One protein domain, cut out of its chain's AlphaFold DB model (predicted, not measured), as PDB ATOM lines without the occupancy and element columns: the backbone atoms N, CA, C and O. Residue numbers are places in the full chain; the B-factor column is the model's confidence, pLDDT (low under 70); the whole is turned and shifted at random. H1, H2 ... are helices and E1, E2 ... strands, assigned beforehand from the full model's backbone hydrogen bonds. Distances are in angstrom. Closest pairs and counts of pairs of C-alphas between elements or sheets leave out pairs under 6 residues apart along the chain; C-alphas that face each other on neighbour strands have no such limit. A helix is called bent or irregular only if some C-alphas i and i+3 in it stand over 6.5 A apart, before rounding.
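What this domain is: This is residues 23 to 104 and 111 to 199 of the 203 residues of an uncharacterized protein of Rhodobacteraceae bacterium C31 (UniProt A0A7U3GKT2). Look for a six-stranded sheet, strongly twisted and curled like part of a barrel, with H1 and H2 over one face and the helical hairpin of H4 and H5 over the other, on the side of E1 and E2. Beyond this hairpin, away from the sheet, H8 packs side by side on H5, with H6 and H7 close by, while the meander E3 E4 E5 lies at the other end of the long axis. The printed part has 171 residues with eight named helices and six named strands, in the order H1 E1 E2 H2 E3 E4 E5 H3 E6 H4 H5 H6 H7 H8. The mixed sheet has the order E1 E2 E6 E5 E4 E3, and the class is mixed, helices and strands. The whole is compact and rounded, with a radius of gyration of the C-alphas of 15.5 A and spans of 45 by 36 by 30 A.

Where its parts are: Find C-alpha 23 at (-45.719, 61.513, -25.679); from there H1 runs over residues 23 to 34, 16.7 A long. Next come E1, residues 38 to 42, and E2, residues 47 to 50. After a long link find C-alpha 66 at (-49.703, 47.493, -50.924), where H2, residues 66 to 79, begins; it is 20.7 A long and only just irregular, with C-alphas 75 and 78 6.7 A apart. E3, residues 82 to 85, E4, residues 88 to 90, and E5, residues 97 to 99, follow. Past the cut come H3, residues 111 to 114, irregular with C-alphas 111 and 114 7.5 A apart, and E6, residues 124 to 127. H4 spans residues 129 to 139, 15.5 A, and H5 residues 142 to 155, 20.2 A. H6, residues 160 to 166, and H7, residues 171 to 176, precede H8, residues 179 to 191, 18.6 A long, ending at C-alpha 191 at (-61.297, 33.902, -35.821).

How they stand to each other: Begin at edge strand E1, antiparallel to E2 in a hairpin, with N 39 and O 49 2.9 A apart. E2 and E6 are parallel, N 48 to O 125 at 2.8 A, as are E6 and E5, N 126 to O 99 at 2.8 A. In the meander, each strand the antiparallel neighbour of the one before, look at N 98 and O 89, 2.9 A, and N 82 and O 90, 2.9 A. The sheet and its helices make three layers, helices on both faces: H1 and H2 on one, H4 and H5 on the other. H1 and H2 touch at a steep tilt of 46 degrees, the C-alphas of Val 31 and Ala 75 closest at 6.9 A. H4, the hub, lies over E2 and runs along the strands at a height over the sheet of 8.5 A. H4 and H5 touch, opposite ways at a shallow tilt of 15 degrees, the C-alphas of Ile 137 and Ala 145 closest at 5.5 A. H5 and H8 touch, the same way at 16 degrees, a shallow tilt, with Gln 154 and Ala 190 closest, C-alphas 5.2 A apart. H4 only just touches H6 and H7, with 3 pairs of C-alphas within 8 A each; the closest are those of Cys 134 and Ile 163, 7.1 A, and of Ile 137 and Phe 176, 7.6 A. H3 only grazes the sheet with residues 113 to 114. In H1, H4, H6 and H7 every O i to N i+4 pair is within hydrogen-bond range, against 8 of 10 in H2 and H5 and 7 of 9 in H8; H3 is too short for such a pair.

The domain as a whole: The two C-alphas farthest apart are those of Thr 93 and Pro 178, 45.0 A. Residues 105 to 110 are not printed, and C-alphas 104 and 111 stand 12.5 A apart across the cut. Of the links printed whole, E2 to H2 is long. Mean pLDDT of the printed part is 92.2, and residues 55 to 61, in that link, are under 70.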
ATOM      1  N   GLU A  23     -44.364  61.131 -25.270       90.06
ATOM      2  CA  GLU A  23     -45.719  61.513 -25.679       90.06
ATOM      3  C   GLU A  23     -46.026  61.035 -27.103       90.06
ATOM      4  O   GLU A  23     -47.126  60.556 -27.388       90.06
ATOM      5  N   ALA A  24     -45.038  61.089 -27.999       90.19
ATOM      6  CA  ALA A  24     -45.178  60.590 -29.359       90.19
ATOM      7  C   ALA A  24     -45.279  59.059 -29.413       90.19
ATOM      8  O   ALA A  24     -46.034  58.535 -30.231       90.19
ATOM      9  N   GLU A  25     -44.565  58.331 -28.550       92.06
ATOM     10  CA  GLU A  25     -44.717  56.874 -28.431       92.06
ATOM     11  C   GLU A  25     -46.114  56.489 -27.946       92.06
ATOM     12  O   GLU A  25     -46.737  55.579 -28.496       92.06
ATOM     13  N   GLN A  26     -46.639  57.212 -26.956       93.31
ATOM     14  CA  GLN A  26     -47.987  56.981 -26.454       93.31
ATOM     15  C   GLN A  26     -49.047  57.329 -27.508       93.31
ATOM     16  O   GLN A  26     -50.012  56.584 -27.689       93.31
ATOM     17  N   ALA A  27     -48.847  58.415 -28.260       94.31
ATOM     18  CA  ALA A  27     -49.708  58.780 -29.378       94.31
ATOM     19  C   ALA A  27     -49.665  57.732 -30.505       94.31
ATOM     20  O   ALA A  27     -50.708  57.400 -31.070       94.31
ATOM     21  N   LEU A  28     -48.486  57.170 -30.802       95.69
ATOM     22  CA  LEU A  28     -48.337  56.061 -31.743       95.69
ATOM     23  C   LEU A  28     -49.139  54.844 -31.277       95.69
ATOM     24  O   LEU A  28     -49.970  54.357 -32.038       95.69
ATOM     25  N   ALA A  29     -48.947  54.392 -30.035       94.94
ATOM     26  CA  ALA A  29     -49.692  53.263 -29.479       94.94
ATOM     27  C   ALA A  29     -51.211  53.492 -29.555       94.94
ATOM     28  O   ALA A  29     -51.936  52.630 -30.048       94.94
ATOM     29  N   ALA A  30     -51.684  54.688 -29.191       95.25
ATOM     30  CA  ALA A  30     -53.100  55.038 -29.250       95.25
ATOM     31  C   ALA A  30     -53.674  55.034 -30.680       95.25
ATOM     32  O   ALA A  30     -54.835  54.670 -30.879       95.25
ATOM     33  N   VAL A  31     -52.893  55.444 -31.687       95.75
ATOM     34  CA  VAL A  31     -53.305  55.347 -33.098       95.75
ATOM     35  C   VAL A  31     -53.392  53.890 -33.538       95.75
ATOM     36  O   VAL A  31     -54.366  53.523 -34.195       95.75
ATOM     37  N   LEU A  32     -52.414  53.063 -33.160       96.12
ATOM     38  CA  LEU A  32     -52.394  51.641 -33.503       96.12
ATOM     39  C   LEU A  32     -53.576  50.900 -32.860       96.12
ATOM     40  O   LEU A  32     -54.296  50.206 -33.561       96.12
ATOM     41  N   GLU A  33     -53.843  51.105 -31.569       92.69
ATOM     42  CA  GLU A  33     -54.939  50.440 -30.841       92.69
ATOM     43  C   GLU A  33     -56.337  50.748 -31.397       92.69
ATOM     44  O   GLU A  33     -57.254  49.934 -31.283       92.69
ATOM     45  N   ARG A  34     -56.524  51.927 -32.001       93.75
ATOM     46  CA  ARG A  34     -57.802  52.327 -32.613       93.75
ATOM     47  C   ARG A  34     -58.027  51.704 -33.987       93.75
ATOM     48  O   ARG A  34     -59.158  51.726 -34.479       93.75
ATOM     49  N   ASP A  35     -56.978  51.198 -34.626       94.88
ATOM     50  CA  ASP A  35     -57.051  50.641 -35.967       94.88
ATOM     51  C   ASP A  35     -57.142  49.108 -35.909       94.88
ATOM     52  O   ASP A  35     -56.200  48.454 -35.480       94.88
ATOM     53  N   PRO A  36     -58.230  48.483 -36.389       94.06
ATOM     54  CA  PRO A  36     -58.391  47.029 -36.310       94.06
ATOM     55  C   PRO A  36     -57.390  46.221 -37.156       94.06
ATOM     56  O   PRO A  36     -57.410  44.990 -37.089       94.06
ATOM     57  N   TYR A  37     -56.581  46.884 -37.985       95.75
ATOM     58  CA  TYR A  37     -55.554  46.269 -38.827       95.75
ATOM     59  C   TYR A  37     -54.132  46.589 -38.365       95.75
ATOM     60  O   TYR A  37     -53.181  46.103 -38.975       95.75
ATOM     61  N   LEU A  38     -53.964  47.419 -37.335       96.88
ATOM     62  CA  LEU A  38     -52.660  47.783 -36.796       96.88
ATOM     63  C   LEU A  38     -52.609  47.396 -35.322       96.88
ATOM     64  O   LEU A  38     -53.594  47.471 -34.601       96.88
ATOM     65  N   CYS A  39     -51.446  46.963 -34.862       95.25
ATOM     66  CA  CYS A  39     -51.273  46.584 -33.470       95.25
ATOM     67  C   CYS A  39     -49.825  46.803 -33.057       95.25
ATOM     68  O   CYS A  39     -48.900  46.510 -33.817       95.25
ATOM     69  N   LEU A  40     -49.621  47.292 -31.839       96.81
ATOM     70  CA  LEU A  40     -48.330  47.218 -31.173       96.81
ATOM     71  C   LEU A  40     -48.171  45.800 -30.603       96.81
ATOM     72  O   LEU A  40     -48.703  45.488 -29.541       96.81
ATOM     73  N   ALA A  41     -47.476  44.936 -31.341       96.56
ATOM     74  CA  ALA A  41     -47.325  43.523 -30.996       96.56
ATOM     75  C   ALA A  41     -46.390  43.318 -29.798       96.56
ATOM     76  O   ALA A  41     -46.634  42.448 -28.966       96.56
ATOM     77  N   ASP A  42     -45.338  44.133 -29.708       96.38
ATOM     78  CA  ASP A  42     -44.424  44.143 -28.571       96.38
ATOM     79  C   ASP A  42     -43.801  45.537 -28.391       96.38
ATOM     80  O   ASP A  42     -43.164  46.065 -29.307       96.38
ATOM     81  N   GLN A  43     -43.981  46.141 -27.214       93.88
ATOM     82  CA  GLN A  43     -43.436  47.469 -26.906       93.88
ATOM     83  C   GLN A  43     -41.925  47.436 -26.634       93.88
ATOM     84  O   GLN A  43     -41.223  48.370 -27.017       93.88
ATOM     85  N   GLY A  44     -41.413  46.381 -25.993       92.81
ATOM     86  CA  GLY A  44     -39.991  46.257 -25.657       92.81
ATOM     87  C   GLY A  44     -39.122  46.086 -26.904       92.81
ATOM     88  O   GLY A  44     -38.062  46.697 -27.020       92.81
ATOM     89  N   LEU A  45     -39.617  45.322 -27.874       94.31
ATOM     90  CA  LEU A  45     -38.985  45.095 -29.172       94.31
ATOM     91  C   LEU A  45     -39.378  46.131 -30.231       94.31
ATOM     92  O   LEU A  45     -38.769  46.160 -31.307       94.31
ATOM     93  N   ARG A  46     -40.367  46.985 -29.931       96.50
ATOM     94  CA  ARG A  46     -40.913  48.022 -30.823       96.50
ATOM     95  C   ARG A  46     -41.448  47.427 -32.127       96.50
ATOM     96  O   ARG A  46     -41.121  47.877 -33.227       96.50
ATOM     97  N   LEU A  47     -42.270  46.390 -32.002       97.44
ATOM     98  CA  LEU A  47     -42.866  45.678 -33.128       97.44
ATOM     99  C   LEU A  47     -44.283  46.178 -33.384       97.44
ATOM    100  O   LEU A  47     -45.167  46.049 -32.541       97.44
ATOM    101  N   VAL A  48     -44.511  46.692 -34.586       98.12
ATOM    102  CA  VAL A  48     -45.839  46.989 -35.114       98.12
ATOM    103  C   VAL A  48     -46.248  45.851 -36.035       98.12
ATOM    104  O   VAL A  48     -45.577  45.574 -37.028       98.12
ATOM    105  N   SER A  49     -47.362  45.203 -35.725       97.31
ATOM    106  CA  SER A  49     -48.011  44.253 -36.618       97.31
ATOM    107  C   SER A  49     -49.025  44.979 -37.497       97.31
ATOM    108  O   SER A  49     -49.804  45.800 -37.013       97.31
ATOM    109  N   VAL A  50     -49.037  44.647 -38.784       96.44
ATOM    110  CA  VAL A  50     -50.075  45.058 -39.730       96.44
ATOM    111  C   VAL A  50     -50.785  43.801 -40.208       96.44
ATOM    112  O   VAL A  50     -50.129  42.883 -40.688       96.44
ATOM    113  N   PHE A  51     -52.102  43.744 -40.060       93.38
ATOM    114  CA  PHE A  51     -52.961  42.637 -40.475       93.38
ATOM    115  C   PHE A  51     -53.722  43.006 -41.757       93.38
ATOM    116  O   PHE A  51     -54.010  44.176 -41.987       93.38
ATOM    117  N   ASP A  52     -54.041  42.016 -42.595       89.69
ATOM    118  CA  ASP A  52     -54.823  42.213 -43.825       89.69
ATOM    119  C   ASP A  52     -56.141  41.438 -43.758       89.69
ATOM    120  O   ASP A  52     -57.209  42.026 -43.588       89.69
ATOM    121  N   ASP A  53     -56.070  40.108 -43.841       84.50
ATOM    122  CA  ASP A  53     -57.254  39.260 -43.870       84.50
ATOM    123  C   ASP A  53     -57.071  37.913 -43.162       84.50
ATOM    124  O   ASP A  53     -55.976  37.504 -42.781       84.50
ATOM    125  N   LEU A  54     -58.205  37.237 -42.958       82.44
ATOM    126  CA  LEU A  54     -58.282  35.927 -42.316       82.44
ATOM    127  C   LEU A  54     -58.022  34.751 -43.256       82.44
ATOM    128  O   LEU A  54     -57.855  33.627 -42.786       82.44
ATOM    129  N   ARG A  55     -58.113  34.972 -44.569       68.62
ATOM    130  CA  ARG A  55     -58.071  33.877 -45.542       68.62
ATOM    131  C   ARG A  55     -56.645  33.530 -45.927       68.62
ATOM    132  O   ARG A  55     -56.425  32.460 -46.471       68.62
ATOM    133  N   TYR A  56     -55.694  34.408 -45.611       61.59
ATOM    134  CA  TYR A  56     -54.303  34.309 -46.034       61.59
ATOM    135  C   TYR A  56     -54.155  34.217 -47.563       61.59
ATOM    136  O   TYR A  56     -53.045  34.014 -48.044       61.59
ATOM    137  N   ASP A  57     -55.228  34.486 -48.326       54.09
ATOM    138  CA  ASP A  57     -55.294  34.388 -49.792       54.09
ATOM    139  C   ASP A  57     -54.246  35.293 -50.471       54.09
ATOM    140  O   ASP A  57     -53.883  35.099 -51.628       54.09
ATOM    141  N   ARG A  58     -53.768  36.320 -49.752       53.84
ATOM    142  CA  ARG A  58     -52.767  37.303 -50.203       53.84
ATOM    143  C   ARG A  58     -51.465  37.268 -49.399       53.84
ATOM    144  O   ARG A  58     -50.568  38.068 -49.667       53.84
ATOM    145  N   ALA A  59     -51.365  36.382 -48.408       53.31
ATOM    146  CA  ALA A  59     -50.296  36.355 -47.410       53.31
ATOM    147  C   ALA A  59     -49.346  35.152 -47.548       53.31
ATOM    148  O   ALA A  59     -48.469  34.980 -46.702       53.31
ATOM    149  N   ASP A  60     -49.433  34.376 -48.634       58.84
ATOM    150  CA  ASP A  60     -48.534  33.240 -48.914       58.84
ATOM    151  C   ASP A  60     -47.038  33.592 -48.849       58.84
ATOM    152  O   ASP A  60     -46.185  32.722 -48.678       58.84
ATOM    153  N   MET A  61     -46.685  34.871 -48.966       63.19
ATOM    154  CA  MET A  61     -45.301  35.344 -48.945       63.19
ATOM    155  C   MET A  61     -44.903  36.056 -47.636       63.19
ATOM    156  O   MET A  61     -43.804  36.604 -47.593       63.19
ATOM    157  N   ASP A  62     -45.754  36.048 -46.593       77.12
ATOM    158  CA  ASP A  62     -45.555  36.745 -45.302       77.12
ATOM    159  C   ASP A  62     -44.923  38.138 -45.480       77.12
ATOM    160  O   ASP A  62     -43.930  38.490 -44.846       77.12
ATOM    161  N   MET A  63     -45.478  38.954 -46.380       84.44
ATOM    162  CA  MET A  63     -44.953  40.285 -46.684       84.44
ATOM    163  C   MET A  63     -46.000  41.378 -46.493       84.44
ATOM    164  O   MET A  63     -47.192  41.157 -46.697       84.44
ATOM    165  N   LEU A  64     -45.535  42.588 -46.177       89.44
ATOM    166  CA  LEU A  64     -46.377  43.780 -46.183       89.44
ATOM    167  C   LEU A  64     -46.762  44.142 -47.621       89.44
ATOM    168  O   LEU A  64     -45.946  44.689 -48.369       89.44
ATOM    169  N   ASN A  65     -48.006  43.860 -47.996       88.75
ATOM    170  CA  ASN A  65     -48.535  44.190 -49.314       88.75
ATOM    171  C   ASN A  65     -48.912  45.685 -49.436       88.75
ATOM    172  O   ASN A  65     -48.811  46.462 -48.483       88.75
ATOM    173  N   GLY A  66     -49.316  46.106 -50.639       91.19
ATOM    174  CA  GLY A  66     -49.703  47.493 -50.924       91.19
ATOM    175  C   GLY A  66     -50.781  48.037 -49.973       91.19
ATOM    176  O   GLY A  66     -50.517  49.038 -49.308       91.19
ATOM    177  N   PRO A  67     -51.951  47.383 -49.853       93.00
ATOM    178  CA  PRO A  67     -53.012  47.800 -48.934       93.00
ATOM    179  C   PRO A  67     -52.570  47.937 -47.469       93.00
ATOM    180  O   PRO A  67     -52.869  48.949 -46.837       93.00
ATOM    181  N   MET A  68     -51.792  46.985 -46.943       93.94
ATOM    182  CA  MET A  68     -51.229  47.046 -45.585       93.94
ATOM    183  C   MET A  68     -50.352  48.285 -45.383       93.94
ATOM    184  O   MET A  68     -50.488  49.017 -44.402       93.94
ATOM    185  N   ARG A  69     -49.464  48.549 -46.346       94.44
ATOM    186  CA  ARG A  69     -48.578  49.718 -46.331       94.44
ATOM    187  C   ARG A  69     -49.375  51.013 -46.403       94.44
ATOM    188  O   ARG A  69     -49.137  51.909 -45.602       94.44
ATOM    189  N   SER A  70     -50.335  51.100 -47.321       95.06
ATOM    190  CA  SER A  70     -51.203  52.267 -47.472       95.06
ATOM    191  C   SER A  70     -51.986  52.543 -46.193       95.06
ATOM    192  O   SER A  70     -51.997  53.678 -45.726       95.06
ATOM    193  N   ARG A  71     -52.567  51.503 -45.575       96.00
ATOM    194  CA  ARG A  71     -53.300  51.624 -44.310       96.00
ATOM    195  C   ARG A  71     -52.424  52.211 -43.209       96.00
ATOM    196  O   ARG A  71     -52.837  53.172 -42.564       96.00
ATOM    197  N   LEU A  72     -51.209  51.686 -43.053       96.44
ATOM    198  CA  LEU A  72     -50.230  52.195 -42.098       96.44
ATOM    199  C   LEU A  72     -49.881  53.665 -42.362       96.44
ATOM    200  O   LEU A  72     -49.928  54.476 -41.441       96.44
ATOM    201  N   VAL A  73     -49.556  54.032 -43.608       95.88
ATOM    202  CA  VAL A  73     -49.228  55.427 -43.956       95.88
ATOM    203  C   VAL A  73     -50.398  56.357 -43.644       95.88
ATOM    204  O   VAL A  73     -50.196  57.411 -43.046       95.88
ATOM    205  N   THR A  74     -51.623  55.974 -44.007       95.75
ATOM    206  CA  THR A  74     -52.822  56.775 -43.739       95.75
ATOM    207  C   THR A  74     -53.072  56.943 -42.243       95.75
ATOM    208  O   THR A  74     -53.334  58.061 -41.806       95.75
ATOM    209  N   ALA A  75     -52.969  55.871 -41.454       95.62
ATOM    210  CA  ALA A  75     -53.192  55.929 -40.010       95.62
ATOM    211  C   ALA A  75     -52.164  56.831 -39.307       95.62
ATOM    212  O   ALA A  75     -52.520  57.642 -38.453       95.62
ATOM    213  N   LEU A  76     -50.893  56.736 -39.704       95.75
ATOM    214  CA  LEU A  76     -49.804  57.472 -39.065       95.75
ATOM    215  C   LEU A  76     -49.654  58.920 -39.556       95.75
ATOM    216  O   LEU A  76     -48.962  59.714 -38.915       95.75
ATOM    217  N   ALA A  77     -50.337  59.305 -40.639       93.69
ATOM    218  CA  ALA A  77     -50.284  60.662 -41.184       93.69
ATOM    219  C   ALA A  77     -50.713  61.734 -40.165       93.69
ATOM    220  O   ALA A  77     -50.150  62.830 -40.154       93.69
ATOM    221  N   ALA A  78     -51.662  61.409 -39.277       89.50
ATOM    222  CA  ALA A  78     -52.128  62.306 -38.217       89.50
ATOM    223  C   ALA A  78     -51.033  62.654 -37.190       89.50
ATOM    224  O   ALA A  78     -51.095  63.709 -36.567       89.50
ATOM    225  N   LEU A  79     -50.007  61.807 -37.054       91.38
ATOM    226  CA  LEU A  79     -48.847  62.031 -36.181       91.38
ATOM    227  C   LEU A  79     -47.696  62.755 -36.903       91.38
ATOM    228  O   LEU A  79     -46.575  62.821 -36.399       91.38
ATOM    229  N   GLY A  80     -47.936  63.240 -38.126       92.94
ATOM    230  CA  GLY A  80     -46.904  63.849 -38.964       92.94
ATOM    231  C   GLY A  80     -45.875  62.853 -39.509       92.94
ATOM    232  O   GLY A  80     -44.902  63.275 -40.131       92.94
ATOM    233  N   ILE A  81     -46.087  61.547 -39.317       95.06
ATOM    234  CA  ILE A  81     -45.230  60.491 -39.857       95.06
ATOM    235  C   ILE A  81     -45.532  60.337 -41.348       95.06
ATOM    236  O   ILE A  81     -46.685  60.192 -41.756       95.06
ATOM    237  N   ARG A  82     -44.487  60.365 -42.178       94.12
ATOM    238  CA  ARG A  82     -44.603  60.289 -43.638       94.12
ATOM    239  C   ARG A  82     -43.619  59.289 -44.217       94.12
ATOM    240  O   ARG A  82     -42.620  58.931 -43.599       94.12
ATOM    241  N   GLN A  83     -43.909  58.829 -45.430       94.69
ATOM    242  CA  GLN A  83     -43.022  57.920 -46.143       94.69
ATOM    243  C   GLN A  83     -41.786  58.665 -46.640       94.69
ATOM    244  O   GLN A  83     -41.870  59.486 -47.548       94.69
ATOM    245  N   ALA A  84     -40.636  58.349 -46.050       91.00
ATOM    246  CA  ALA A  84     -39.350  58.904 -46.453       91.00
ATOM    247  C   ALA A  84     -38.682  58.074 -47.550       91.00
ATOM    248  O   ALA A  84     -38.030  58.615 -48.438       91.00
ATOM    249  N   THR A  85     -38.837  56.748 -47.498       91.12
ATOM    250  CA  THR A  85     -38.356  55.839 -48.547       91.12
ATOM    251  C   THR A  85     -39.350  54.706 -48.786       91.12
ATOM    252  O   THR A  85     -40.306  54.517 -48.033       91.12
ATOM    253  N   GLY A  86     -39.093  53.875 -49.799       87.19
ATOM    254  CA  GLY A  86     -39.887  52.675 -50.058       87.19
ATOM    255  C   GLY A  86     -40.031  51.739 -48.848       87.19
ATOM    256  O   GLY A  86     -41.015  51.013 -48.786       87.19
ATOM    257  N   SER A  87     -39.112  51.771 -47.877       91.38
ATOM    258  CA  SER A  87     -39.095  50.890 -46.698       91.38
ATOM    259  C   SER A  87     -39.060  51.632 -45.357       91.38
ATOM    260  O   SER A  87     -38.900  50.986 -44.328       91.38
ATOM    261  N   ARG A  88     -39.187  52.966 -45.339       94.75
ATOM    262  CA  ARG A  88     -39.068  53.762 -44.109       94.75
ATOM    263  C   ARG A  88     -40.123  54.855 -44.023       94.75
ATOM    264  O   ARG A  88     -40.314  55.611 -44.978       94.75
ATOM    265  N   LEU A  89     -40.730  54.957 -42.848       96.06
ATOM    266  CA  LEU A  89     -41.586  56.056 -42.421       96.06
ATOM    267  C   LEU A  89     -40.853  56.831 -41.325       96.06
ATOM    268  O   LEU A  89     -40.266  56.215 -40.433       96.06
ATOM    269  N   ASP A  90     -40.860  58.157 -41.388       94.94
ATOM    270  CA  ASP A  90     -40.285  58.991 -40.337       94.94
ATOM    271  C   ASP A  90     -41.129  60.240 -40.055       94.94
ATOM    272  O   ASP A  90     -41.916  60.695 -40.886       94.94
ATOM    273  N   SER A  91     -41.010  60.748 -38.829       92.31
ATOM    274  CA  SER A  91     -41.503  62.064 -38.429       92.31
ATOM    275  C   SER A  91     -40.314  62.903 -37.965       92.31
ATOM    276  O   SER A  91     -39.745  62.624 -36.906       92.31
ATOM    277  N   PRO A  92     -39.919  63.942 -38.726       83.81
ATOM    278  CA  PRO A  92     -38.846  64.846 -38.320       83.81
ATOM    279  C   PRO A  92     -39.135  65.572 -37.001       83.81
ATOM    280  O   PRO A  92     -38.204  65.958 -36.304       83.81
ATOM    281  N   THR A  93     -40.416  65.763 -36.673       85.38
ATOM    282  CA  THR A  93     -40.855  66.506 -35.487       85.38
ATOM    283  C   THR A  93     -40.775  65.660 -34.221       85.38
ATOM    284  O   THR A  93     -40.323  66.158 -33.200       85.38
ATOM    285  N   THR A  94     -41.183  64.389 -34.279       86.56
ATOM    286  CA  THR A  94     -41.231  63.515 -33.089       86.56
ATOM    287  C   THR A  94     -40.031  62.579 -32.968       86.56
ATOM    288  O   THR A  94     -39.864  61.908 -31.952       86.56
ATOM    289  N   GLY A  95     -39.209  62.477 -34.016       88.12
ATOM    290  CA  GLY A  95     -38.085  61.540 -34.073       88.12
ATOM    291  C   GLY A  95     -38.496  60.074 -34.261       88.12
ATOM    292  O   GLY A  95     -37.622  59.208 -34.318       88.12
ATOM    293  N   LEU A  96     -39.796  59.778 -34.390       93.50
ATOM    294  CA  LEU A  96     -40.284  58.425 -34.655       93.50
ATOM    295  C   LEU A  96     -39.829  57.951 -36.036       93.50
ATOM    296  O   LEU A  96     -39.999  58.644 -37.043       93.50
ATOM    297  N   ARG A  97     -39.285  56.733 -36.078       95.56
ATOM    298  CA  ARG A  97     -38.882  56.037 -37.303       95.56
ATOM    299  C   ARG A  97     -39.435  54.621 -37.283       95.56
ATOM    300  O   ARG A  97     -39.294  53.912 -36.287       95.56
ATOM    301  N   LEU A  98     -40.054  54.226 -38.390       97.00
ATOM    302  CA  LEU A  98     -40.607  52.897 -38.592       97.00
ATOM    303  C   LEU A  98     -40.024  52.289 -39.867       97.00
ATOM    304  O   LEU A  98     -39.999  52.932 -40.921       97.00
ATOM    305  N   HIS A  99     -39.578  51.039 -39.779       96.88
ATOM    306  CA  HIS A  99     -38.934  50.320 -40.875       96.88
ATOM    307  C   HIS A  99     -39.762  49.118 -41.299       96.88
ATOM    308  O   HIS A  99     -40.126  48.277 -40.484       96.88
ATOM    309  N   MET A 100     -40.025  49.031 -42.597       94.81
ATOM    310  CA  MET A 100     -40.684  47.898 -43.235       94.81
ATOM    311  C   MET A 100     -39.610  47.018 -43.876       94.81
ATOM    312  O   MET A 100     -38.933  47.500 -44.794       94.81
ATOM    313  N   PRO A 101     -39.448  45.750 -43.465       89.88
ATOM    314  CA  PRO A 101     -38.523  44.847 -44.124       89.88
ATOM    315  C   PRO A 101     -38.782  44.751 -45.620       89.88
ATOM    316  O   PRO A 101     -39.926  44.741 -46.086       89.88
ATOM    317  N   LYS A 102     -37.697  44.673 -46.386       83.69
ATOM    318  CA  LYS A 102     -37.787  44.405 -47.817       83.69
ATOM    319  C   LYS A 102     -38.023  42.917 -48.027       83.69
ATOM    320  O   LYS A 102     -37.377  42.083 -47.395       83.69
ATOM    321  N   PHE A 103     -38.917  42.599 -48.955       80.19
ATOM    322  CA  PHE A 103     -39.051  41.236 -49.439       80.19
ATOM    323  C   PHE A 103     -37.737  40.790 -50.090       80.19
ATOM    324  O   PHE A 103     -37.168  41.532 -50.894       80.19
ATOM    325  N   ARG A 104     -37.254  39.596 -49.728       75.06
ATOM    326  CA  ARG A 104     -36.002  39.044 -50.263       75.06
ATOM    327  C   ARG A 104     -36.251  38.041 -51.377       75.06
ATOM    328  O   ARG A 104     -35.855  38.269 -52.511       75.06
ATOM    329  N   PHE A 111     -38.780  34.225 -39.789       92.62
ATOM    330  CA  PHE A 111     -37.784  34.556 -38.762       92.62
ATOM    331  C   PHE A 111     -36.684  35.501 -39.273       92.62
ATOM    332  O   PHE A 111     -36.153  36.316 -38.521       92.62
ATOM    333  N   ASP A 112     -36.392  35.492 -40.576       91.00
ATOM    334  CA  ASP A 112     -35.322  36.308 -41.162       91.00
ATOM    335  C   ASP A 112     -35.754  37.734 -41.540       91.00
ATOM    336  O   ASP A 112     -34.952  38.515 -42.074       91.00
ATOM    337  N   ALA A 113     -37.009  38.106 -41.261       89.88
ATOM    338  CA  ALA A 113     -37.586  39.387 -41.667       89.88
ATOM    339  C   ALA A 113     -36.742  40.589 -41.210       89.88
ATOM    340  O   ALA A 113     -36.517  41.533 -41.969       89.88
ATOM    341  N   LEU A 114     -36.209  40.546 -39.987       90.56
ATOM    342  CA  LEU A 114     -35.428  41.649 -39.427       90.56
ATOM    343  C   LEU A 114     -33.922  41.552 -39.670       90.56
ATOM    344  O   LEU A 114     -33.240  42.553 -39.469       90.56
ATOM    345  N   ARG A 115     -33.408  40.412 -40.148       86.88
ATOM    346  CA  ARG A 115     -31.963  40.120 -40.184       86.88
ATOM    347  C   ARG A 115     -31.129  41.193 -40.910       86.88
ATOM    348  O   ARG A 115     -30.064  41.550 -40.427       86.88
ATOM    349  N   ASP A 116     -31.639  41.760 -42.007       80.81
ATOM    350  CA  ASP A 116     -30.935  42.783 -42.812       80.81
ATOM    351  C   ASP A 116     -31.676  44.130 -42.807       80.81
ATOM    352  O   ASP A 116     -31.371  45.034 -43.592       80.81
ATOM    353  N   THR A 117     -32.685  44.285 -41.948       85.69
ATOM    354  CA  THR A 117     -33.400  45.554 -41.820       85.69
ATOM    355  C   THR A 117     -32.590  46.468 -40.908       85.69
ATOM    356  O   THR A 117     -32.712  46.413 -39.687       85.69
ATOM    357  N   ALA A 118     -31.741  47.306 -41.510       84.44
ATOM    358  CA  ALA A 118     -30.943  48.286 -40.780       84.44
ATOM    359  C   ALA A 118     -31.851  49.267 -40.018       84.44
ATOM    360  O   ALA A 118     -32.522  50.104 -40.624       84.44
ATOM    361  N   ARG A 119     -31.853  49.162 -38.686       91.25
ATOM    362  CA  ARG A 119     -32.634  50.006 -37.777       91.25
ATOM    363  C   ARG A 119     -31.850  50.284 -36.502       91.25
ATOM    364  O   ARG A 119     -31.033  49.466 -36.084       91.25
ATOM    365  N   GLU A 120     -32.121  51.416 -35.867       90.00
ATOM    366  CA  GLU A 120     -31.613  51.671 -34.521       90.00
ATOM    367  C   GLU A 120     -32.519  51.000 -33.468       90.00
ATOM    368  O   GLU A 120     -33.702  50.785 -33.735       90.00
ATOM    369  N   PRO A 121     -32.020  50.706 -32.251       89.00
ATOM    370  CA  PRO A 121     -32.827  50.079 -31.197       89.00
ATOM    371  C   PRO A 121     -34.090  50.857 -30.810       89.00
ATOM    372  O   PRO A 121     -35.058  50.262 -30.351       89.00
ATOM    373  N   LYS A 122     -34.090  52.183 -31.002       90.25
ATOM    374  CA  LYS A 122     -35.245  53.058 -30.743       90.25
ATOM    375  C   LYS A 122     -36.286  53.068 -31.867       90.25
ATOM    376  O   LYS A 122     -37.380  53.593 -31.680       90.25
ATOM    377  N   ASP A 123     -35.947  52.523 -33.031       95.19
ATOM    378  CA  ASP A 123     -36.831  52.523 -34.187       95.19
ATOM    379  C   ASP A 123     -37.780  51.322 -34.140       95.19
ATOM    380  O   ASP A 123     -37.402  50.219 -33.731       95.19
ATOM    381  N   TYR A 124     -38.997  51.527 -34.637       97.25
ATOM    382  CA  TYR A 124     -39.996  50.473 -34.748       97.25
ATOM    383  C   TYR A 124     -39.782  49.635 -36.006       97.25
ATOM    384  O   TYR A 124     -39.430  50.146 -37.074       97.25
ATOM    385  N   ALA A 125     -40.056  48.341 -35.895       97.31
ATOM    386  CA  ALA A 125     -40.195  47.454 -37.037       97.31
ATOM    387  C   ALA A 125     -41.674  47.245 -37.362       97.31
ATOM    388  O   ALA A 125     -42.480  46.994 -36.471       97.31
ATOM    389  N   VAL A 126     -42.020  47.317 -38.640       97.38
ATOM    390  CA  VAL A 126     -43.368  47.067 -39.146       97.38
ATOM    391  C   VAL A 126     -43.357  45.717 -39.837       97.38
ATOM    392  O   VAL A 126     -42.621  45.528 -40.803       97.38
ATOM    393  N   LEU A 127     -44.170  44.793 -39.349       96.00
ATOM    394  CA  LEU A 127     -44.141  43.382 -39.709       96.00
ATOM    395  C   LEU A 127     -45.548  42.865 -40.012       96.00
ATOM    396  O   LEU A 127     -46.547  43.402 -39.533       96.00
ATOM    397  N   THR A 128     -45.632  41.782 -40.781       94.81
ATOM    398  CA  THR A 128     -46.854  40.962 -40.788       94.81
ATOM    399  C   THR A 128     -47.052  40.307 -39.412       94.81
ATOM    400  O   THR A 128     -46.102  40.242 -38.624       94.81
ATOM    401  N   PRO A 129     -48.250  39.789 -39.075       95.62
ATOM    402  CA  PRO A 129     -48.466  39.130 -37.788       95.62
ATOM    403  C   PRO A 129     -47.544  37.921 -37.601       95.62
ATOM    404  O   PRO A 129     -46.981  37.749 -36.526       95.62
ATOM    405  N   THR A 130     -47.310  37.138 -38.661       95.00
ATOM    406  CA  THR A 130     -46.388  35.993 -38.628       95.00
ATOM    407  C   THR A 130     -44.949  36.412 -38.362       95.00
ATOM    408  O   THR A 130     -44.298  35.840 -37.494       95.00
ATOM    409  N   GLN A 131     -44.454  37.449 -39.039       95.31
ATOM    410  CA  GLN A 131     -43.099  37.949 -38.801       95.31
ATOM    411  C   GLN A 131     -42.942  38.548 -37.396       95.31
ATOM    412  O   GLN A 131     -41.913  38.342 -36.755       95.31
ATOM    413  N   ALA A 132     -43.955  39.271 -36.902       97.19
ATOM    414  CA  ALA A 132     -43.958  39.796 -35.538       97.19
ATOM    415  C   ALA A 132     -43.915  38.660 -34.508       97.19
ATOM    416  O   ALA A 132     -43.136  38.721 -33.561       97.19
ATOM    417  N   ALA A 133     -44.692  37.600 -34.734       97.62
ATOM    418  CA  ALA A 133     -44.683  36.423 -33.883       97.62
ATOM    419  C   ALA A 133     -43.314  35.727 -33.861       97.62
ATOM    420  O   ALA A 133     -42.816  35.411 -32.785       97.62
ATOM    421  N   CYS A 134     -42.668  35.552 -35.018       96.69
ATOM    422  CA  CYS A 134     -41.308  35.012 -35.093       96.69
ATOM    423  C   CYS A 134     -40.298  35.858 -34.306       96.69
ATOM    424  O   CYS A 134     -39.499  35.314 -33.553       96.69
ATOM    425  N   ALA A 135     -40.364  37.188 -34.421       96.62
ATOM    426  CA  ALA A 135     -39.484  38.079 -33.666       96.62
ATOM    427  C   ALA A 135     -39.704  37.982 -32.143       96.62
ATOM    428  O   ALA A 135     -38.742  38.077 -31.387       96.62
ATOM    429  N   ILE A 136     -40.946  37.761 -31.696       97.94
ATOM    430  CA  ILE A 136     -41.269  37.517 -30.281       97.94
ATOM    431  C   ILE A 136     -40.675  36.181 -29.806       97.94
ATOM    432  O   ILE A 136     -40.089  36.128 -28.729       97.94
ATOM    433  N   ILE A 137     -40.793  35.118 -30.608       97.69
ATOM    434  CA  ILE A 137     -40.260  33.782 -30.281       97.69
ATOM    435  C   ILE A 137     -38.734  33.813 -30.123       97.69
ATOM    436  O   ILE A 137     -38.209  33.206 -29.198       97.69
ATOM    437  N   GLU A 138     -38.031  34.544 -30.990       95.81
ATOM    438  CA  GLU A 138     -36.562  34.664 -30.950       95.81
ATOM    439  C   GLU A 138     -36.050  35.467 -29.747       95.81
ATOM    440  O   GLU A 138     -34.935  35.258 -29.273       95.81
ATOM    441  N   ALA A 139     -36.842  36.424 -29.264       95.56
ATOM    442  CA  ALA A 139     -36.384  37.403 -28.286       95.56
ATOM    443  C   ALA A 139     -36.775  37.085 -26.837       95.56
ATOM    444  O   ALA A 139     -36.178  37.640 -25.912       95.56
ATOM    445  N   HIS A 140     -37.777  36.232 -26.624       96.62
ATOM    446  CA  HIS A 140     -38.355  35.981 -25.306       96.62
ATOM    447  C   HIS A 140     -38.230  34.519 -24.882       96.62
ATOM    448  O   HIS A 140     -38.208  33.604 -25.701       96.62
ATOM    449  N   ALA A 141     -38.206  34.291 -23.565       96.75
ATOM    450  CA  ALA A 141     -38.389  32.951 -23.020       96.75
ATOM    451  C   ALA A 141     -39.762  32.397 -23.431       96.75
ATOM    452  O   ALA A 141     -40.720  33.160 -23.576       96.75
ATOM    453  N   THR A 142     -39.873  31.073 -23.572       97.44
ATOM    454  CA  THR A 142     -41.078  30.399 -24.083       97.44
ATOM    455  C   THR A 142     -42.363  30.890 -23.419       97.44
ATOM    456  O   THR A 142     -43.297  31.267 -24.119       97.44
ATOM    457  N   ASP A 143     -42.407  30.955 -22.088       96.94
ATOM    458  CA  ASP A 143     -43.616  31.366 -21.364       96.94
ATOM    459  C   ASP A 143     -44.009  32.821 -21.652       96.94
ATOM    460  O   ASP A 143     -45.193  33.145 -21.749       96.94
ATOM    461  N   ASP A 144     -43.028  33.709 -21.801       97.25
ATOM    462  CA  ASP A 144     -43.254  35.123 -22.105       97.25
ATOM    463  C   ASP A 144     -43.723  35.291 -23.553       97.25
ATOM    464  O   ASP A 144     -44.701  36.000 -23.812       97.25
ATOM    465  N   ALA A 145     -43.077  34.576 -24.479       97.94
ATOM    466  CA  ALA A 145     -43.458  34.530 -25.883       97.94
ATOM    467  C   ALA A 145     -44.898  34.030 -26.041       97.94
ATOM    468  O   ALA A 145     -45.693  34.660 -26.733       97.94
ATOM    469  N   VAL A 146     -45.281  32.953 -25.347       98.19
ATOM    470  CA  VAL A 146     -46.653  32.426 -25.380       98.19
ATOM    471  C   VAL A 146     -47.659  33.477 -24.919       98.19
ATOM    472  O   VAL A 146     -48.617  33.734 -25.643       98.19
ATOM    473  N   ARG A 147     -47.428  34.158 -23.789       97.62
ATOM    474  CA  ARG A 147     -48.347  35.201 -23.288       97.62
ATOM    475  C   ARG A 147     -48.486  36.393 -24.239       97.62
ATOM    476  O   ARG A 147     -49.553  37.002 -24.341       97.62
ATOM    477  N   LEU A 148     -47.410  36.776 -24.923       97.75
ATOM    478  CA  LEU A 148     -47.456  37.809 -25.962       97.75
ATOM    479  C   LEU A 148     -48.267  37.333 -27.173       97.75
ATOM    480  O   LEU A 148     -49.148  38.049 -27.653       97.75
ATOM    481  N   LEU A 149     -48.025  36.102 -27.619       98.06
ATOM    482  CA  LEU A 149     -48.685  35.527 -28.783       98.06
ATOM    483  C   LEU A 149     -50.164  35.242 -28.559       98.06
ATOM    484  O   LEU A 149     -50.934  35.448 -29.487       98.06
ATOM    485  N   GLU A 150     -50.592  34.853 -27.359       97.81
ATOM    486  CA  GLU A 150     -52.016  34.719 -27.020       97.81
ATOM    487  C   GLU A 150     -52.793  36.006 -27.321       97.81
ATOM    488  O   GLU A 150     -53.853  35.960 -27.946       97.81
ATOM    489  N   ARG A 151     -52.234  37.162 -26.944       95.94
ATOM    490  CA  ARG A 151     -52.835  38.477 -27.224       95.94
ATOM    491  C   ARG A 151     -52.796  38.813 -28.713       95.94
ATOM    492  O   ARG A 151     -53.770  39.337 -29.260       95.94
ATOM    493  N   LEU A 152     -51.685  38.496 -29.379       96.75
ATOM    494  CA  LEU A 152     -51.521  38.775 -30.802       96.75
ATOM    495  C   LEU A 152     -52.502  37.954 -31.647       96.75
ATOM    496  O   LEU A 152     -53.248  38.533 -32.426       96.75
ATOM    497  N   VAL A 153     -52.589  36.634 -31.460       96.06
ATOM    498  CA  VAL A 153     -53.448  35.761 -32.286       96.06
ATOM    499  C   VAL A 153     -54.943  36.043 -32.124       96.06
ATOM    500  O   VAL A 153     -55.738  35.702 -33.001       96.06
ATOM    501  N   GLN A 154     -55.335  36.673 -31.015       94.62
ATOM    502  CA  GLN A 154     -56.708  37.108 -30.768       94.62
ATOM    503  C   GLN A 154     -57.093  38.376 -31.536       94.62
ATOM    504  O   GLN A 154     -58.277  38.604 -31.783       94.62
ATOM    505  N   THR A 155     -56.117  39.201 -31.914       92.94
ATOM    506  CA  THR A 155     -56.351  40.487 -32.584       92.94
ATOM    507  C   THR A 155     -55.902  40.460 -34.039       92.94
ATOM    508  O   THR A 155     -56.643  40.912 -34.911       92.94
ATOM    509  N   HIS A 156     -54.725  39.898 -34.299       94.69
ATOM    510  CA  HIS A 156     -54.051  39.754 -35.582       94.69
ATOM    511  C   HIS A 156     -53.644  38.279 -35.777       94.69
ATOM    512  O   HIS A 156     -52.543  37.881 -35.390       94.69
ATOM    513  N   PRO A 157     -54.515  37.441 -36.368       93.00
ATOM    514  CA  PRO A 157     -54.230  36.027 -36.580       93.00
ATOM    515  C   PRO A 157     -52.919  35.764 -37.323       93.00
ATOM    516  O   PRO A 157     -52.603  36.390 -38.336       93.00
ATOM    517  N   VAL A 158     -52.190  34.762 -36.847       93.75
ATOM    518  CA  VAL A 158     -50.845  34.390 -37.283       93.75
ATOM    519  C   VAL A 158     -50.877  33.076 -38.064       93.75
ATOM    520  O   VAL A 158     -51.645  32.166 -37.739       93.75
ATOM    521  N   ASN A 159     -50.008  32.921 -39.067       93.12
ATOM    522  CA  ASN A 159     -49.826  31.633 -39.731       93.12
ATOM    523  C   ASN A 159     -48.995  30.671 -38.853       93.12
ATOM    524  O   ASN A 159     -47.799  30.476 -39.058       93.12
ATOM    525  N   LEU A 160     -49.641  30.081 -37.841       94.31
ATOM    526  CA  LEU A 160     -49.000  29.194 -36.860       94.31
ATOM    527  C   LEU A 160     -48.398  27.928 -37.489       94.31
ATOM    528  O   LEU A 160     -47.384  27.435 -37.002       94.31
ATOM    529  N   LEU A 161     -48.999  27.414 -38.570       91.69
ATOM    530  CA  LEU A 161     -48.462  26.258 -39.298       91.69
ATOM    531  C   LEU A 161     -47.144  26.614 -39.978       91.69
ATOM    532  O   LEU A 161     -46.160  25.902 -39.827       91.69
ATOM    533  N   ARG A 162     -47.094  27.777 -40.630       91.19
ATOM    534  CA  ARG A 162     -45.857  28.265 -41.229       91.19
ATOM    535  C   ARG A 162     -44.764  28.480 -40.190       91.19
ATOM    536  O   ARG A 162     -43.633  28.092 -40.434       91.19
ATOM    537  N   ILE A 163     -45.082  29.050 -39.027       94.25
ATOM    538  CA  ILE A 163     -44.098  29.156 -37.937       94.25
ATOM    539  C   ILE A 163     -43.565  27.770 -37.577       94.25
ATOM    540  O   ILE A 163     -42.353  27.586 -37.534       94.25
ATOM    541  N   PHE A 164     -44.452  26.793 -37.376       95.38
ATOM    542  CA  PHE A 164     -44.072  25.425 -37.027       95.38
ATOM    543  C   PHE A 164     -43.124  24.776 -38.049       95.38
ATOM    544  O   PHE A 164     -42.184  24.088 -37.639       95.38
ATOM    545  N   ASP A 165     -43.341  25.027 -39.343       93.12
ATOM    546  CA  ASP A 165     -42.497  24.523 -40.434       93.12
ATOM    547  C   ASP A 165     -41.081  25.126 -40.423       93.12
ATOM    548  O   ASP A 165     -40.128  24.459 -40.823       93.12
ATOM    549  N   TYR A 166     -40.928  26.368 -39.947       94.06
ATOM    550  CA  TYR A 166     -39.640  27.074 -39.886       94.06
ATOM    551  C   TYR A 166     -38.924  26.982 -38.532       94.06
ATOM    552  O   TYR A 166     -37.777  27.418 -38.437       94.06
ATOM    553  N   LEU A 167     -39.549  26.411 -37.496       95.62
ATOM    554  CA  LEU A 167     -38.857  26.112 -36.240       95.62
ATOM    555  C   LEU A 167     -37.731  25.105 -36.509       95.62
ATOM    556  O   LEU A 167     -37.988  23.972 -36.930       95.62
ATOM    557  N   ASP A 168     -36.492  25.509 -36.245       94.31
ATOM    558  CA  ASP A 168     -35.315  24.654 -36.389       94.31
ATOM    559  C   ASP A 168     -35.088  23.754 -35.153       94.31
ATOM    560  O   ASP A 168     -35.976  23.564 -34.318       94.31
ATOM    561  N   ARG A 169     -33.903  23.135 -35.071       95.75
ATOM    562  CA  ARG A 169     -33.497  22.239 -33.972       95.75
ATOM    563  C   ARG A 169     -32.800  22.964 -32.816       95.75
ATOM    564  O   ARG A 169     -32.206  22.306 -31.962       95.75
ATOM    565  N   SER A 170     -32.801  24.296 -32.800       95.25
ATOM    566  CA  SER A 170     -32.227  25.045 -31.686       95.25
ATOM    567  C   SER A 170     -33.001  24.763 -30.390       95.25
ATOM    568  O   SER A 170     -34.208  24.499 -30.432       95.25
ATOM    569  N   PRO A 171     -32.347  24.840 -29.215       94.69
ATOM    570  CA  PRO A 171     -33.022  24.607 -27.940       94.69
ATOM    571  C   PRO A 171     -34.243  25.511 -27.721       94.69
ATOM    572  O   PRO A 171     -35.252  25.049 -27.196       94.69
ATOM    573  N   ALA A 172     -34.173  26.776 -28.153       93.06
ATOM    574  CA  ALA A 172     -35.280  27.723 -28.038       93.06
ATOM    575  C   ALA A 172     -36.489  27.294 -28.888       93.06
ATOM    576  O   ALA A 172     -37.614  27.247 -28.391       93.06
ATOM    577  N   HIS A 173     -36.262  26.900 -30.144       97.19
ATOM    578  CA  HIS A 173     -37.332  26.452 -31.033       97.19
ATOM    579  C   HIS A 173     -37.933  25.110 -30.625       97.19
ATOM    580  O   HIS A 173     -39.154  24.962 -30.661       97.19
ATOM    581  N   GLU A 174     -37.119  24.153 -30.179       97.38
ATOM    582  CA  GLU A 174     -37.631  22.885 -29.649       97.38
ATOM    583  C   GLU A 174     -38.444  23.095 -28.363       97.38
ATOM    584  O   GLU A 174     -39.491  22.472 -28.194       97.38
ATOM    585  N   ALA A 175     -38.031  24.026 -27.495       95.94
ATOM    586  CA  ALA A 175     -38.803  24.390 -26.307       95.94
ATOM    587  C   ALA A 175     -40.134  25.077 -26.655       95.94
ATOM    588  O   ALA A 175     -41.135  24.854 -25.976       95.94
ATOM    589  N   PHE A 176     -40.169  25.898 -27.708       97.81
ATOM    590  CA  PHE A 176     -41.385  26.588 -28.142       97.81
ATOM    591  C   PHE A 176     -42.335  25.691 -28.952       97.81
ATOM    592  O   PHE A 176     -43.550  25.883 -28.910       97.81
ATOM    593  N   ARG A 177     -41.827  24.683 -29.673       97.50
ATOM    594  CA  ARG A 177     -42.608  23.834 -30.592       97.50
ATOM    595  C   ARG A 177     -43.927  23.292 -29.999       97.50
ATOM    596  O   ARG A 177     -44.941  23.381 -30.698       97.50
ATOM    597  N   PRO A 178     -43.990  22.784 -28.750       97.00
ATOM    598  CA  PRO A 178     -45.246  22.319 -28.150       97.00
ATOM    599  C   PRO A 178     -46.297  23.426 -27.978       97.00
ATOM    600  O   PRO A 178     -47.497  23.154 -28.057       97.00
ATOM    601  N   ALA A 179     -45.871  24.680 -27.796       97.19
ATOM    602  CA  ALA A 179     -46.762  25.817 -27.579       97.19
ATOM    603  C   ALA A 179     -47.626  26.156 -28.803       97.19
ATOM    604  O   ALA A 179     -48.703  26.733 -28.656       97.19
ATOM    605  N   ILE A 180     -47.228  25.731 -30.008       97.19
ATOM    606  CA  ILE A 180     -48.073  25.853 -31.205       97.19
ATOM    607  C   ILE A 180     -49.429  25.169 -30.982       97.19
ATOM    608  O   ILE A 180     -50.469  25.739 -31.313       97.19
ATOM    609  N   GLY A 181     -49.440  23.983 -30.360       96.06
ATOM    610  CA  GLY A 181     -50.671  23.248 -30.058       96.06
ATOM    611  C   GLY A 181     -51.609  23.997 -29.108       96.06
ATOM    612  O   GLY A 181     -52.825  23.857 -29.217       96.06
ATOM    613  N   HIS A 182     -51.053  24.834 -28.230       96.81
ATOM    614  CA  HIS A 182     -51.795  25.693 -27.304       96.81
ATOM    615  C   HIS A 182     -52.373  26.942 -27.986       96.81
ATOM    616  O   HIS A 182     -53.528  27.300 -27.767       96.81
ATOM    617  N   LEU A 183     -51.617  27.570 -28.890       98.00
ATOM    618  CA  LEU A 183     -52.053  28.783 -29.597       98.00
ATOM    619  C   LEU A 183     -53.146  28.511 -30.645       98.00
ATOM    620  O   LEU A 183     -54.034  29.342 -30.857       98.00
ATOM    621  N   VAL A 184     -53.125  27.338 -31.290       97.31
ATOM    622  CA  VAL A 184     -54.102  26.945 -32.325       97.31
ATOM    623  C   VAL A 184     -55.569  27.053 -31.868       97.31
ATOM    624  O   VAL A 184     -56.354  27.685 -32.584       97.31
ATOM    625  N   PRO A 185     -56.009  26.456 -30.742       97.44
ATOM    626  CA  PRO A 185     -57.396  26.568 -30.297       97.44
ATOM    627  C   PRO A 185     -57.791  28.008 -29.938       97.44
ATOM    628  O   PRO A 185     -58.907  28.414 -30.265       97.44
ATOM    629  N   ILE A 186     -56.880  28.793 -29.353       97.69
ATOM    630  CA  ILE A 186     -57.116  30.202 -28.998       97.69
ATOM    631  C   ILE A 186     -57.392  31.024 -30.258       97.69
ATOM    632  O   ILE A 186     -58.426  31.689 -30.359       97.69
ATOM    633  N   GLN A 187     -56.521  30.912 -31.265       96.62
ATOM    634  CA  GLN A 187     -56.704  31.604 -32.537       96.62
ATOM    635  C   GLN A 187     -57.987  31.151 -33.247       96.62
ATOM    636  O   GLN A 187     -58.739  31.974 -33.766       96.62
ATOM    637  N   ARG A 188     -58.286  29.845 -33.254       95.75
ATOM    638  CA  ARG A 188     -59.519  29.313 -33.864       95.75
ATOM    639  C   ARG A 188     -60.777  29.893 -33.226       95.75
ATOM    640  O   ARG A 188     -61.727  30.189 -33.950       95.75
ATOM    641  N   ALA A 189     -60.798  30.038 -31.902       96.69
ATOM    642  CA  ALA A 189     -61.906  30.675 -31.202       96.69
ATOM    643  C   ALA A 189     -62.030  32.153 -31.605       96.69
ATOM    644  O   ALA A 189     -63.116  32.587 -31.990       96.69
ATOM    645  N   ALA A 190     -60.910  32.883 -31.619       95.19
ATOM    646  CA  ALA A 190     -60.875  34.295 -31.984       95.19
ATOM    647  C   ALA A 190     -61.392  34.541 -33.413       95.19
ATOM    648  O   ALA A 190     -62.315  35.331 -33.600       95.19
ATOM    649  N   ILE A 191     -60.894  33.791 -34.404       94.19
ATOM    650  CA  ILE A 191     -61.297  33.902 -35.821       94.19
ATOM    651  C   ILE A 191     -62.799  33.653 -36.023       94.19
ATOM    652  O   ILE A 191     -63.411  34.245 -36.910       94.19
ATOM    653  N   ARG A 192     -63.419  32.786 -35.213       94.56
ATOM    654  CA  ARG A 192     -64.859  32.468 -35.294       94.56
ATOM    655  C   ARG A 192     -65.752  33.481 -34.572       94.56
ATOM    656  O   ARG A 192     -66.975  33.360 -34.626       94.56
ATOM    657  N   SER A 193     -65.163  34.467 -33.905       93.31
ATOM    658  CA  SER A 193     -65.861  35.456 -33.086       93.31
ATOM    659  C   SER A 193     -65.686  36.877 -33.633       93.31
ATOM    660  O   SER A 193     -64.762  37.161 -34.399       93.31
ATOM    661  N   SER A 194     -66.600  37.780 -33.274       89.62
ATOM    662  CA  SER A 194     -66.410  39.211 -33.532       89.62
ATOM    663  C   SER A 194     -65.282  39.744 -32.633       89.62
ATOM    664  O   SER A 194     -65.186  39.316 -31.485       89.62
ATOM    665  N   PRO A 195     -64.451  40.685 -33.114       91.62
ATOM    666  CA  PRO A 195     -64.599  41.403 -34.382       91.62
ATOM    667  C   PRO A 195     -63.931  40.721 -35.586       91.62
ATOM    668  O   PRO A 195     -64.100  41.191 -36.709       91.62
ATOM    669  N   LEU A 196     -63.162  39.645 -35.383       91.88
ATOM    670  CA  LEU A 196     -62.350  39.040 -36.442       91.88
ATOM    671  C   LEU A 196     -63.182  38.406 -37.550       91.88
ATOM    672  O   LEU A 196     -62.919  38.679 -38.717       91.88
ATOM    673  N   LYS A 197     -64.210  37.621 -37.214       91.12
ATOM    674  CA  LYS A 197     -65.050  36.933 -38.212       91.12
ATOM    675  C   LYS A 197     -65.705  37.890 -39.220       91.12
ATOM    676  O   LYS A 197     -66.007  37.498 -40.343       91.12
ATOM    677  N   ASP A 198     -65.931  39.135 -38.797       90.94
ATOM    678  CA  ASP A 198     -66.595  40.183 -39.575       90.94
ATOM    679  C   ASP A 198     -65.581  41.067 -40.331       90.94
ATOM    680  O   ASP A 198     -65.960  41.937 -41.123       90.94
ATOM    681  N   ARG A 199     -64.279  40.858 -40.095       90.69
ATOM    682  CA  ARG A 199     -63.197  41.663 -40.659       90.69
ATOM    683  C   ARG A 199     -62.994  41.334 -42.132       90.69
ATOM    684  O   ARG A 199     -62.871  40.178 -42.530       90.69
TER     685      ARG A 199